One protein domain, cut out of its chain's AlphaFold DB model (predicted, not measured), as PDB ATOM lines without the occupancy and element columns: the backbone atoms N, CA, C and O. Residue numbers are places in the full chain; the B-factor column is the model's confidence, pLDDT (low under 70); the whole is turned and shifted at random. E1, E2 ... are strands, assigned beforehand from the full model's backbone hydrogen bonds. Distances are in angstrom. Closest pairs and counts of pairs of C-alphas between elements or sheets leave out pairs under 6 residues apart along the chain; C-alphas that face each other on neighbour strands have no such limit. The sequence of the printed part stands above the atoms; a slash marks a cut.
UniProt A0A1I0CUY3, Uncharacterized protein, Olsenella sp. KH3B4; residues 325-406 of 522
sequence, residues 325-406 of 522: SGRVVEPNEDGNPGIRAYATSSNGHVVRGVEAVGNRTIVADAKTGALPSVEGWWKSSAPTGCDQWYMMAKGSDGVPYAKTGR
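This is residues 325 to 406 of the 522 residues of an uncharacterized protein of Olsenella sp. KH3B4 (UniProt A0A1I0CUY3). There is little regular structure: loops join an antiparallel sheet, E5 - E6 - E7, toward one end, the hairpin E3 and E4 with E4 beside E7, and the hairpin E1 and E2 toward the other end. The 82 printed residues have seven named strands, E1 to E7 along the chain, and no named helix: all strand, 29 residues in named elements. The whole is compact, radius of gyration of the C-alphas 12.2 A, spanning 37 by 24 by 20 A.

Start at E6, residues 388 to 394, in a meander of successive antiparallel neighbours: E5, residues 376 to 380, with N 378 and O 390 2.9 A apart, and E7, residues 400 to 402, with N 393 and O 401 2.8 A apart. Look next at E4, residues 360 to 363: its C-alpha closest to E7 is Ile 362, 4.6 A from that of Tyr 401. E4 forms a hairpin with E3, residues 354 to 357; N 355 and O 362 are 3.0 A apart. The hairpin of E1, residues 327 to 329, and E2, residues 341 to 343, has N 329 and O 341 2.8 A apart; E1 is apart from E7.

Find C-alpha 327, where E1 begins, at (355.147, 336.464, 421.074). From C-alpha 388 at (348.897, 313.331, 430.283), E6 runs 19.0 A; E5 spans 12.8 A.

The farthest C-alphas, Gly 335 and Arg 406, are 40.8 A apart. The printed part has no cut; links E1 to E2 and E4 to E5 are long. Look for pLDDT under 70 at residues 334 to 337.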
ATOM      1  N   SER A 325     352.965 338.298 416.163       91.75
ATOM      2  CA  SER A 325     353.839 337.194 415.760       91.75
ATOM      3  C   SER A 325     354.991 337.045 416.752       91.75
ATOM      4  O   SER A 325     355.353 337.989 417.455       91.75
ATOM      5  N   GLY A 326     355.522 335.826 416.856       90.75
ATOM      6  CA  GLY A 326     356.690 335.476 417.676       90.75
ATOM      7  C   GLY A 326     356.573 335.754 419.178       90.75
ATOM      8  O   GLY A 326     357.592 335.778 419.867       90.75
ATOM      9  N   ARG A 327     355.363 335.982 419.703       91.25
ATOM     10  CA  ARG A 327     355.147 336.464 421.074       91.25
ATOM     11  C   ARG A 327     353.983 335.783 421.774       91.25
ATOM     12  O   ARG A 327     353.051 335.274 421.150       91.25
ATOM     13  N   VAL A 328     354.000 335.849 423.103       91.50
ATOM     14  CA  VAL A 328     352.783 335.628 423.888       91.50
ATOM     15  C   VAL A 328     351.840 336.816 423.687       91.50
ATOM     16  O   VAL A 328     352.261 337.970 423.751       91.50
ATOM     17  N   VAL A 329     350.569 336.510 423.450       91.19
ATOM     18  CA  VAL A 329     349.426 337.409 423.608       91.19
ATOM     19  C   VAL A 329     348.927 337.252 425.038       91.19
ATOM     20  O   VAL A 329     348.582 336.143 425.456       91.19
ATOM     21  N   GLU A 330     348.935 338.341 425.798       87.12
ATOM     22  CA  GLU A 330     348.510 338.349 427.197       87.12
ATOM     23  C   GLU A 330     347.015 338.713 427.308       87.12
ATOM     24  O   GLU A 330     346.475 339.443 426.470       87.12
ATOM     25  N   PRO A 331     346.296 338.208 428.326       82.69
ATOM     26  CA  PRO A 331     344.878 338.501 428.482       82.69
ATOM     27  C   PRO A 331     344.654 339.985 428.814       82.69
ATOM     28  O   PRO A 331     345.367 340.561 429.638       82.69
ATOM     29  N   ASN A 332     343.585 340.569 428.265       74.50
ATOM     30  CA  ASN A 332     343.184 341.974 428.414       74.50
ATOM     31  C   ASN A 332     344.077 343.021 427.699       74.50
ATOM     32  O   ASN A 332     344.001 344.198 428.047       74.50
ATOM     33  N   GLU A 333     344.851 342.665 426.660       71.81
ATOM     34  CA  GLU A 333     345.485 343.653 425.742       71.81
ATOM     35  C   GLU A 333     344.469 344.637 425.097       71.81
ATOM     36  O   GLU A 333     344.819 345.746 424.669       71.81
ATOM     37  N   ASP A 334     343.200 344.228 425.063       59.47
ATOM     38  CA  ASP A 334     342.008 344.912 424.555       59.47
ATOM     39  C   ASP A 334     340.966 345.257 425.644       59.47
ATOM     40  O   ASP A 334     339.935 345.851 425.340       59.47
ATOM     41  N   GLY A 335     341.206 344.869 426.901       54.47
ATOM     42  CA  GLY A 335     340.234 344.968 427.996       54.47
ATOM     43  C   GLY A 335     339.199 343.833 428.093       54.47
ATOM     44  O   GLY A 335     338.374 343.873 429.005       54.47
ATOM     45  N   ASN A 336     339.229 342.813 427.224       56.44
ATOM     46  CA  ASN A 336     338.399 341.613 427.379       56.44
ATOM     47  C   ASN A 336     339.099 340.549 428.248       56.44
ATOM     48  O   ASN A 336     340.329 340.449 428.223       56.44
ATOM     49  N   PRO A 337     338.337 339.669 428.934       52.44
ATOM     50  CA  PRO A 337     338.868 338.514 429.665       52.44
ATOM     51  C   PRO A 337     339.372 337.428 428.695       52.44
ATOM     52  O   PRO A 337     338.755 336.378 428.510       52.44
ATOM     53  N   GLY A 338     340.478 337.726 428.017       73.38
ATOM     54  CA  GLY A 338     341.075 336.896 426.979       73.38
ATOM     55  C   GLY A 338     341.792 335.653 427.507       73.38
ATOM     56  O   GLY A 338     341.946 335.433 428.708       73.38
ATOM     57  N   ILE A 339     342.279 334.847 426.567       85.44
ATOM     58  CA  ILE A 339     343.219 333.756 426.837       85.44
ATOM     59  C   ILE A 339     344.657 334.268 426.739       85.44
ATOM     60  O   ILE A 339     344.958 335.111 425.898       85.44
ATOM     61  N   ARG A 340     345.559 333.707 427.549       90.38
ATOM     62  CA  ARG A 340     347.003 333.811 427.310       90.38
ATOM     63  C   ARG A 340     347.367 332.818 426.206       90.38
ATOM     64  O   ARG A 340     347.159 331.625 426.409       90.38
ATOM     65  N   ALA A 341     347.871 333.272 425.064       92.94
ATOM     66  CA  ALA A 341     348.107 332.430 423.882       92.94
ATOM     67  C   ALA A 341     349.489 332.697 423.267       92.94
ATOM     68  O   ALA A 341     350.029 333.781 423.452       92.94
ATOM     69  N   TYR A 342     350.075 331.748 422.530       93.69
ATOM     70  CA  TYR A 342     351.317 332.000 421.782       93.69
ATOM     71  C   TYR A 342     351.018 332.164 420.293       93.69
ATOM     72  O   TYR A 342     350.473 331.246 419.682       93.69
ATOM     73  N   ALA A 343     351.391 333.315 419.732       93.50
ATOM     74  CA  ALA A 343     351.362 333.579 418.302       93.50
ATOM     75  C   ALA A 343     352.742 333.273 417.703       93.50
ATOM     76  O   ALA A 343     353.759 333.810 418.143       93.50
ATOM     77  N   THR A 344     352.787 332.391 416.709       92.12
ATOM     78  CA  THR A 344     354.032 331.888 416.107       92.12
ATOM     79  C   THR A 344     354.806 332.961 415.336       92.12
ATOM     80  O   THR A 344     354.238 333.922 414.820       92.12
ATOM     81  N   SER A 345     356.133 332.820 415.256       89.62
ATOM     82  CA  SER A 345     357.003 333.760 414.526       89.62
ATOM     83  C   SER A 345     356.822 333.680 413.010       89.62
ATOM     84  O   SER A 345     356.982 334.679 412.324       89.62
ATOM     85  N   SER A 346     356.474 332.498 412.492       85.44
ATOM     86  CA  SER A 346     356.392 332.213 411.056       85.44
ATOM     87  C   SER A 346     355.203 332.873 410.362       85.44
ATOM     88  O   SER A 346     355.343 333.299 409.223       85.44
ATOM     89  N   ASN A 347     354.030 332.928 411.002       84.19
ATOM     90  CA  ASN A 347     352.813 333.481 410.391       84.19
ATOM     91  C   ASN A 347     351.794 334.073 411.386       84.19
ATOM     92  O   ASN A 347     350.629 334.266 411.032       84.19
ATOM     93  N   GLY A 348     352.193 334.317 412.638       89.56
ATOM     94  CA  GLY A 348     351.324 334.875 413.679       89.56
ATOM     95  C   GLY A 348     350.174 333.971 414.131       89.56
ATOM     96  O   GLY A 348     349.368 334.388 414.966       89.56
ATOM     97  N   HIS A 349     350.063 332.745 413.606       90.38
ATOM     98  CA  HIS A 349     348.970 331.861 413.988       90.38
ATOM     99  C   HIS A 349     349.159 331.376 415.429       90.38
ATOM    100  O   HIS A 349     350.281 331.186 415.910       90.38
ATOM    101  N   VAL A 350     348.040 331.199 416.122       93.00
ATOM    102  CA  VAL A 350     347.983 330.774 417.515       93.00
ATOM    103  C   VAL A 350     348.085 329.261 417.608       93.00
ATOM    104  O   VAL A 350     347.232 328.549 417.068       93.00
ATOM    105  N   VAL A 351     349.067 328.794 418.380       93.31
ATOM    106  CA  VAL A 351     349.246 327.370 418.685       93.31
ATOM    107  C   VAL A 351     347.991 326.828 419.372       93.31
ATOM    108  O   VAL A 351     347.580 327.314 420.428       93.31
ATOM    109  N   ARG A 352     347.390 325.789 418.788       91.19
ATOM    110  CA  ARG A 352     346.255 325.039 419.350       91.19
ATOM    111  C   ARG A 352     346.582 323.552 419.302       91.19
ATOM    112  O   ARG A 352     346.422 322.925 418.260       91.19
ATOM    113  N   GLY A 353     347.037 322.987 420.417       92.00
ATOM    114  CA  GLY A 353     347.487 321.598 420.470       92.00
ATOM    115  C   GLY A 353     348.905 321.459 421.015       92.00
ATOM    116  O   GLY A 353     349.278 322.141 421.970       92.00
ATOM    117  N   VAL A 354     349.687 320.575 420.393       92.88
ATOM    118  CA  VAL A 354     351.149 320.524 420.539       92.88
ATOM    119  C   VAL A 354     351.776 321.009 419.238       92.88
ATOM    120  O   VAL A 354     351.338 320.592 418.169       92.88
ATOM    121  N   GLU A 355     352.808 321.846 419.319       93.50
ATOM    122  CA  GLU A 355     353.547 322.315 418.145       93.50
ATOM    123  C   GLU A 355     355.044 322.472 418.439       93.50
ATOM    124  O   GLU A 355     355.440 322.889 419.530       93.50
ATOM    125  N   ALA A 356     355.888 322.151 417.457       92.62
ATOM    126  CA  ALA A 356     357.324 322.392 417.519       92.62
ATOM    127  C   ALA A 356     357.651 323.787 416.961       92.62
ATOM    128  O   ALA A 356     357.608 324.006 415.753       92.62
ATOM    129  N   VAL A 357     358.006 324.724 417.842       89.31
ATOM    130  CA  VAL A 357     358.385 326.099 417.491       89.31
ATOM    131  C   VAL A 357     359.879 326.276 417.756       89.31
ATOM    132  O   VAL A 357     360.321 326.419 418.901       89.31
ATOM    133  N   GLY A 358     360.674 326.242 416.686       87.19
ATOM    134  CA  GLY A 358     362.134 326.223 416.782       87.19
ATOM    135  C   GLY A 358     362.616 324.974 417.527       87.19
ATOM    136  O   GLY A 358     362.313 323.853 417.134       87.19
ATOM    137  N   ASN A 359     363.347 325.161 418.628       87.56
ATOM    138  CA  ASN A 359     363.817 324.077 419.499       87.56
ATOM    139  C   ASN A 359     362.870 323.755 420.677       87.56
ATOM    140  O   ASN A 359     363.258 323.006 421.576       87.56
ATOM    141  N   ARG A 360     361.657 324.325 420.712       91.00
ATOM    142  CA  ARG A 360     360.694 324.174 421.816       91.00
ATOM    143  C   ARG A 360     359.441 323.430 421.377       91.00
ATOM    144  O   ARG A 360     358.949 323.639 420.276       91.00
ATOM    145  N   THR A 361     358.883 322.625 422.279       94.81
ATOM    146  CA  THR A 361     357.552 322.033 422.103       94.81
ATOM    147  C   THR A 361     356.542 322.861 422.895       94.81
ATOM    148  O   THR A 361     356.515 322.801 424.124       94.81
ATOM    149  N   ILE A 362     355.748 323.678 422.207       94.38
ATOM    150  CA  ILE A 362     354.679 324.481 422.809       94.38
ATOM    151  C   ILE A 362     353.463 323.578 423.013       94.38
ATOM    152  O   ILE A 362     353.113 322.800 422.126       94.38
ATOM    153  N   VAL A 363     352.819 323.676 424.178       93.94
ATOM    154  CA  VAL A 363     351.576 322.951 424.477       93.94
ATOM    155  C   VAL A 363     350.519 323.948 424.931       93.94
ATOM    156  O   VAL A 363     350.750 324.727 425.857       93.94
ATOM    157  N   ALA A 364     349.366 323.918 424.272       92.56
ATOM    158  CA  ALA A 364     348.225 324.792 424.513       92.56
ATOM    159  C   ALA A 364     346.916 323.995 424.427       92.56
ATOM    160  O   ALA A 364     346.867 322.919 423.828       92.56
ATOM    161  N   ASP A 365     345.828 324.522 424.988       89.81
ATOM    162  CA  ASP A 365     344.516 323.895 424.840       89.81
ATOM    163  C   ASP A 365     344.098 323.794 423.360       89.81
ATOM    164  O   ASP A 365     344.108 324.781 422.623       89.81
ATOM    165  N   ALA A 366     343.688 322.598 422.933       87.31
ATOM    166  CA  ALA A 366     343.419 322.287 421.528       87.31
ATOM    167  C   ALA A 366     342.219 323.047 420.933       87.31
ATOM    168  O   ALA A 366     342.110 323.162 419.714       87.31
ATOM    169  N   LYS A 367     341.303 323.558 421.767       84.12
ATOM    170  CA  LYS A 367     340.104 324.280 421.306       84.12
ATOM    171  C   LYS A 367     340.327 325.789 421.278       84.12
ATOM    172  O   LYS A 367     339.896 326.465 420.347       84.12
ATOM    173  N   THR A 368     340.979 326.318 422.309       85.75
ATOM    174  CA  THR A 368     341.117 327.759 422.542       85.75
ATOM    175  C   THR A 368     342.477 328.314 422.127       85.75
ATOM    176  O   THR A 368     342.523 329.440 421.634       85.75
ATOM    177  N   GLY A 369     343.559 327.548 422.285       90.06
ATOM    178  CA  GLY A 369     344.938 328.045 422.224       90.06
ATOM    179  C   GLY A 369     345.439 328.641 423.546       90.06
ATOM    180  O   GLY A 369     346.462 329.321 423.563       90.06
ATOM    181  N   ALA A 370     344.726 328.414 424.657       90.69
ATOM    182  CA  ALA A 370     345.159 328.863 425.976       90.69
ATOM    183  C   ALA A 370     346.421 328.110 426.435       90.69
ATOM    184  O   ALA A 370     346.432 326.880 426.515       90.69
ATOM    185  N   LEU A 371     347.473 328.857 426.757       91.94
ATOM    186  CA  LEU A 371     348.716 328.352 427.331       91.94
ATOM    187  C   LEU A 371     348.535 328.006 428.820       91.94
ATOM    188  O   LEU A 371     347.800 328.705 429.526       91.94
ATOM    189  N   PRO A 372     349.264 327.008 429.348       90.00
ATOM    190  CA  PRO A 372     349.357 326.800 430.785       90.00
ATOM    191  C   PRO A 372     350.009 328.004 431.483       90.00
ATOM    192  O   PRO A 372     350.979 328.591 431.003       90.00
ATOM    193  N   SER A 373     349.489 328.337 432.665       86.06
ATOM    194  CA  SER A 373     350.046 329.343 433.580       86.06
ATOM    195  C   SER A 373     351.076 328.773 434.566       86.06
ATOM    196  O   SER A 373     351.610 329.516 435.388       86.06
ATOM    197  N   VAL A 374     351.341 327.464 434.504       87.81
ATOM    198  CA  VAL A 374     352.219 326.737 435.428       87.81
ATOM    199  C   VAL A 374     353.608 326.490 434.844       87.81
ATOM    200  O   VAL A 374     353.776 326.278 433.643       87.81
ATOM    201  N   GLU A 375     354.595 326.451 435.732       93.38
ATOM    202  CA  GLU A 375     355.954 325.980 435.481       93.38
ATOM    203  C   GLU A 375     356.234 324.785 436.409       93.38
ATOM    204  O   GLU A 375     355.692 324.716 437.514       93.38
ATOM    205  N   GLY A 376     357.024 323.812 435.951       95.12
ATOM    206  CA  GLY A 376     357.152 322.503 436.595       95.12
ATOM    207  C   GLY A 376     356.087 321.500 436.130       95.12
ATOM    208  O   GLY A 376     355.644 321.521 434.980       95.12
ATOM    209  N   TRP A 377     355.697 320.578 437.013       95.44
ATOM    210  CA  TRP A 377     354.765 319.493 436.692       95.44
ATOM    211  C   TRP A 377     353.345 319.985 436.394       95.44
ATOM    212  O   TRP A 377     352.670 320.547 437.254       95.44
ATOM    213  N   TRP A 378     352.857 319.675 435.194       93.38
ATOM    214  CA  TRP A 378     351.494 319.960 434.753       93.38
ATOM    215  C   TRP A 378     350.795 318.668 434.334       93.38
ATOM    216  O   TRP A 378     351.316 317.919 433.508       93.38
ATOM    217  N   LYS A 379     349.605 318.405 434.882       91.56
ATOM    218  CA  LYS A 379     348.713 317.349 434.390       91.56
ATOM    219  C   LYS A 379     347.594 317.986 433.580       91.56
ATOM    220  O   LYS A 379     346.956 318.918 434.066       91.56
ATOM    221  N   SER A 380     347.342 317.479 432.380       88.00
ATOM    222  CA  SER A 380     346.310 318.022 431.497       88.00
ATOM    223  C   SER A 380     345.748 316.964 430.560       88.00
ATOM    224  O   SER A 380     346.498 316.173 429.990       88.00
ATOM    225  N   SER A 381     344.429 316.984 430.372       83.69
ATOM    226  CA  SER A 381     343.744 316.261 429.298       83.69
ATOM    227  C   SER A 381     343.804 317.001 427.961       83.69
ATOM    228  O   SER A 381     343.656 316.383 426.910       83.69
ATOM    229  N   ALA A 382     344.058 318.310 427.967       71.38
ATOM    230  CA  ALA A 382     344.414 319.038 426.760       71.38
ATOM    231  C   ALA A 382     345.916 318.843 426.453       71.38
ATOM    232  O   ALA A 382     346.728 318.919 427.381       71.38
ATOM    233  N   PRO A 383     346.304 318.608 425.188       74.38
ATOM    234  CA  PRO A 383     345.476 318.723 423.987       74.38
ATOM    235  C   PRO A 383     344.903 317.400 423.448       74.38
ATOM    236  O   PRO A 383     344.070 317.436 422.548       74.38
ATOM    237  N   THR A 384     345.324 316.243 423.965       74.12
ATOM    238  CA  THR A 384     345.017 314.915 423.392       74.12
ATOM    239  C   THR A 384     343.604 314.395 423.691       74.12
ATOM    240  O   THR A 384     343.180 313.399 423.112       74.12
ATOM    241  N   GLY A 385     342.878 315.029 424.613       77.69
ATOM    242  CA  GLY A 385     341.621 314.538 425.182       77.69
ATOM    243  C   GLY A 385     341.802 313.546 426.340       77.69
ATOM    244  O   GLY A 385     340.820 313.183 426.987       77.69
ATOM    245  N   CYS A 386     343.036 313.130 426.640       83.06
ATOM    246  CA  CYS A 386     343.363 312.164 427.687       83.06
ATOM    247  C   CYS A 386     344.397 312.742 428.652       83.06
ATOM    248  O   CYS A 386     345.381 313.330 428.218       83.06
ATOM    249  N   ASP A 387     344.204 312.537 429.956       88.88
ATOM    250  CA  ASP A 387     345.131 312.992 431.000       88.88
ATOM    251  C   ASP A 387     346.575 312.540 430.719       88.88
ATOM    252  O   ASP A 387     346.888 311.353 430.809       88.88
ATOM    253  N   GLN A 388     347.452 313.498 430.426       93.19
ATOM    254  CA  GLN A 388     348.897 313.331 430.283       93.19
ATOM    255  C   GLN A 388     349.645 314.224 431.279       93.19
ATOM    256  O   GLN A 388     349.088 315.180 431.826       93.19
ATOM    257  N   TRP A 389     350.916 313.901 431.521       94.69
ATOM    258  CA  TRP A 389     351.824 314.698 432.343       94.69
ATOM    259  C   TRP A 389     352.858 315.402 431.469       94.69
ATOM    260  O   TRP A 389     353.440 314.792 430.578       94.69
ATOM    261  N   TYR A 390     353.133 316.663 431.776       95.50
ATOM    262  CA  TYR A 390     354.114 317.511 431.112       95.50
ATOM    263  C   TYR A 390     355.047 318.106 432.168       95.50
ATOM    264  O   TYR A 390     354.627 318.396 433.290       95.50
ATOM    265  N   MET A 391     356.306 318.326 431.799       96.88
ATOM    266  CA  MET A 391     357.240 319.143 432.572       96.88
ATOM    267  C   MET A 391     357.378 320.484 431.858       96.88
ATOM    268  O   MET A 391     358.095 320.586 430.861       96.88
ATOM    269  N   MET A 392     356.659 321.493 432.336       96.31
ATOM    270  CA  MET A 392     356.660 322.830 431.750       96.31
ATOM    271  C   MET A 392     357.875 323.628 432.227       96.31
ATOM    272  O   MET A 392     358.266 323.564 433.391       96.31
ATOM    273  N   ALA A 393     358.455 324.403 431.321       95.25
ATOM    274  CA  ALA A 393     359.506 325.380 431.575       95.25
ATOM    275  C   ALA A 393     359.165 326.686 430.847       95.25
ATOM    276  O   ALA A 393     358.407 326.681 429.872       95.25
ATOM    277  N   LYS A 394     359.718 327.808 431.304       92.25
ATOM    278  CA  LYS A 394     359.505 329.123 430.692       92.25
ATOM    279  C   LYS A 394     360.756 329.606 429.955       92.25
ATOM    280  O   LYS A 394     361.866 329.528 430.473       92.25
ATOM    281  N   GLY A 395     360.585 330.098 428.727       89.50
ATOM    282  CA  GLY A 395     361.650 330.773 427.984       89.50
ATOM    283  C   GLY A 395     361.967 332.156 428.562       89.50
ATOM    284  O   GLY A 395     361.157 332.742 429.282       89.50
ATOM    285  N   SER A 396     363.132 332.710 428.218       88.06
ATOM    286  CA  SER A 396     363.510 334.092 428.569       88.06
ATOM    287  C   SER A 396     362.597 335.146 427.925       88.06
ATOM    288  O   SER A 396     362.443 336.237 428.463       88.06
ATOM    289  N   ASP A 397     361.947 334.789 426.818       85.06
ATOM    290  CA  ASP A 397     360.865 335.514 426.136       85.06
ATOM    291  C   ASP A 397     359.486 335.360 426.815       85.06
ATOM    292  O   ASP A 397     358.481 335.888 426.344       85.06
ATOM    293  N   GLY A 398     359.404 334.616 427.920       86.31
ATOM    294  CA  GLY A 398     358.172 334.386 428.671       86.31
ATOM    295  C   GLY A 398     357.214 333.350 428.070       86.31
ATOM    296  O   GLY A 398     356.121 333.152 428.627       86.31
ATOM    297  N   VAL A 399     357.613 332.674 426.987       89.88
ATOM    298  CA  VAL A 399     356.839 331.619 426.316       89.88
ATOM    299  C   VAL A 399     356.990 330.295 427.086       89.88
ATOM    300  O   VAL A 399     358.119 329.836 427.284       89.88
ATOM    301  N   PRO A 400     355.896 329.655 427.539       92.88
ATOM    302  CA  PRO A 400     355.958 328.355 428.197       92.88
ATOM    303  C   PRO A 400     356.085 327.224 427.166       92.88
ATOM    304  O   PRO A 400     355.422 327.232 426.130       92.88
ATOM    305  N   TYR A 401     356.916 326.231 427.466       94.94
ATOM    306  CA  TYR A 401     357.160 325.064 426.618       94.94
ATOM    307  C   TYR A 401     357.340 323.801 427.465       94.94
ATOM    308  O   TYR A 401     357.770 323.867 428.617       94.94
ATOM    309  N   ALA A 402     357.013 322.637 426.911       96.38
ATOM    310  CA  ALA A 402     357.278 321.361 427.560       96.38
ATOM    311  C   ALA A 402     358.731 320.921 427.306       96.38
ATOM    312  O   ALA A 402     359.228 320.999 426.178       96.38
ATOM    313  N   LYS A 403     359.422 320.435 428.347       96.94
ATOM    314  CA  LYS A 403     360.749 319.818 428.209       96.94
ATOM    315  C   LYS A 403     360.625 318.496 427.449       96.94
ATOM    316  O   LYS A 403     359.895 317.606 427.875       96.94
ATOM    317  N   THR A 404     361.395 318.347 426.375       96.12
ATOM    318  CA  THR A 404     361.487 317.115 425.576       96.12
ATOM    319  C   THR A 404     362.914 316.571 425.543       96.12
ATOM    320  O   THR A 404     363.867 317.300 425.806       96.12
ATOM    321  N   GLY A 405     363.071 315.284 425.229       95.75
ATOM    322  CA  GLY A 405     364.308 314.541 425.470       95.75
ATOM    323  C   GLY A 405     364.455 314.127 426.940       95.75
ATOM    324  O   GLY A 405     363.512 314.245 427.728       95.75
ATOM    325  N   ARG A 406     365.641 313.627 427.317       96.56
ATOM    326  CA  ARG A 406     365.962 313.279 428.710       96.56
ATOM    327  C   ARG A 406     366.148 314.549 429.543       96.56
ATOM    328  O   ARG A 406     366.955 315.402 429.185       96.56
TER     329      ARG A 406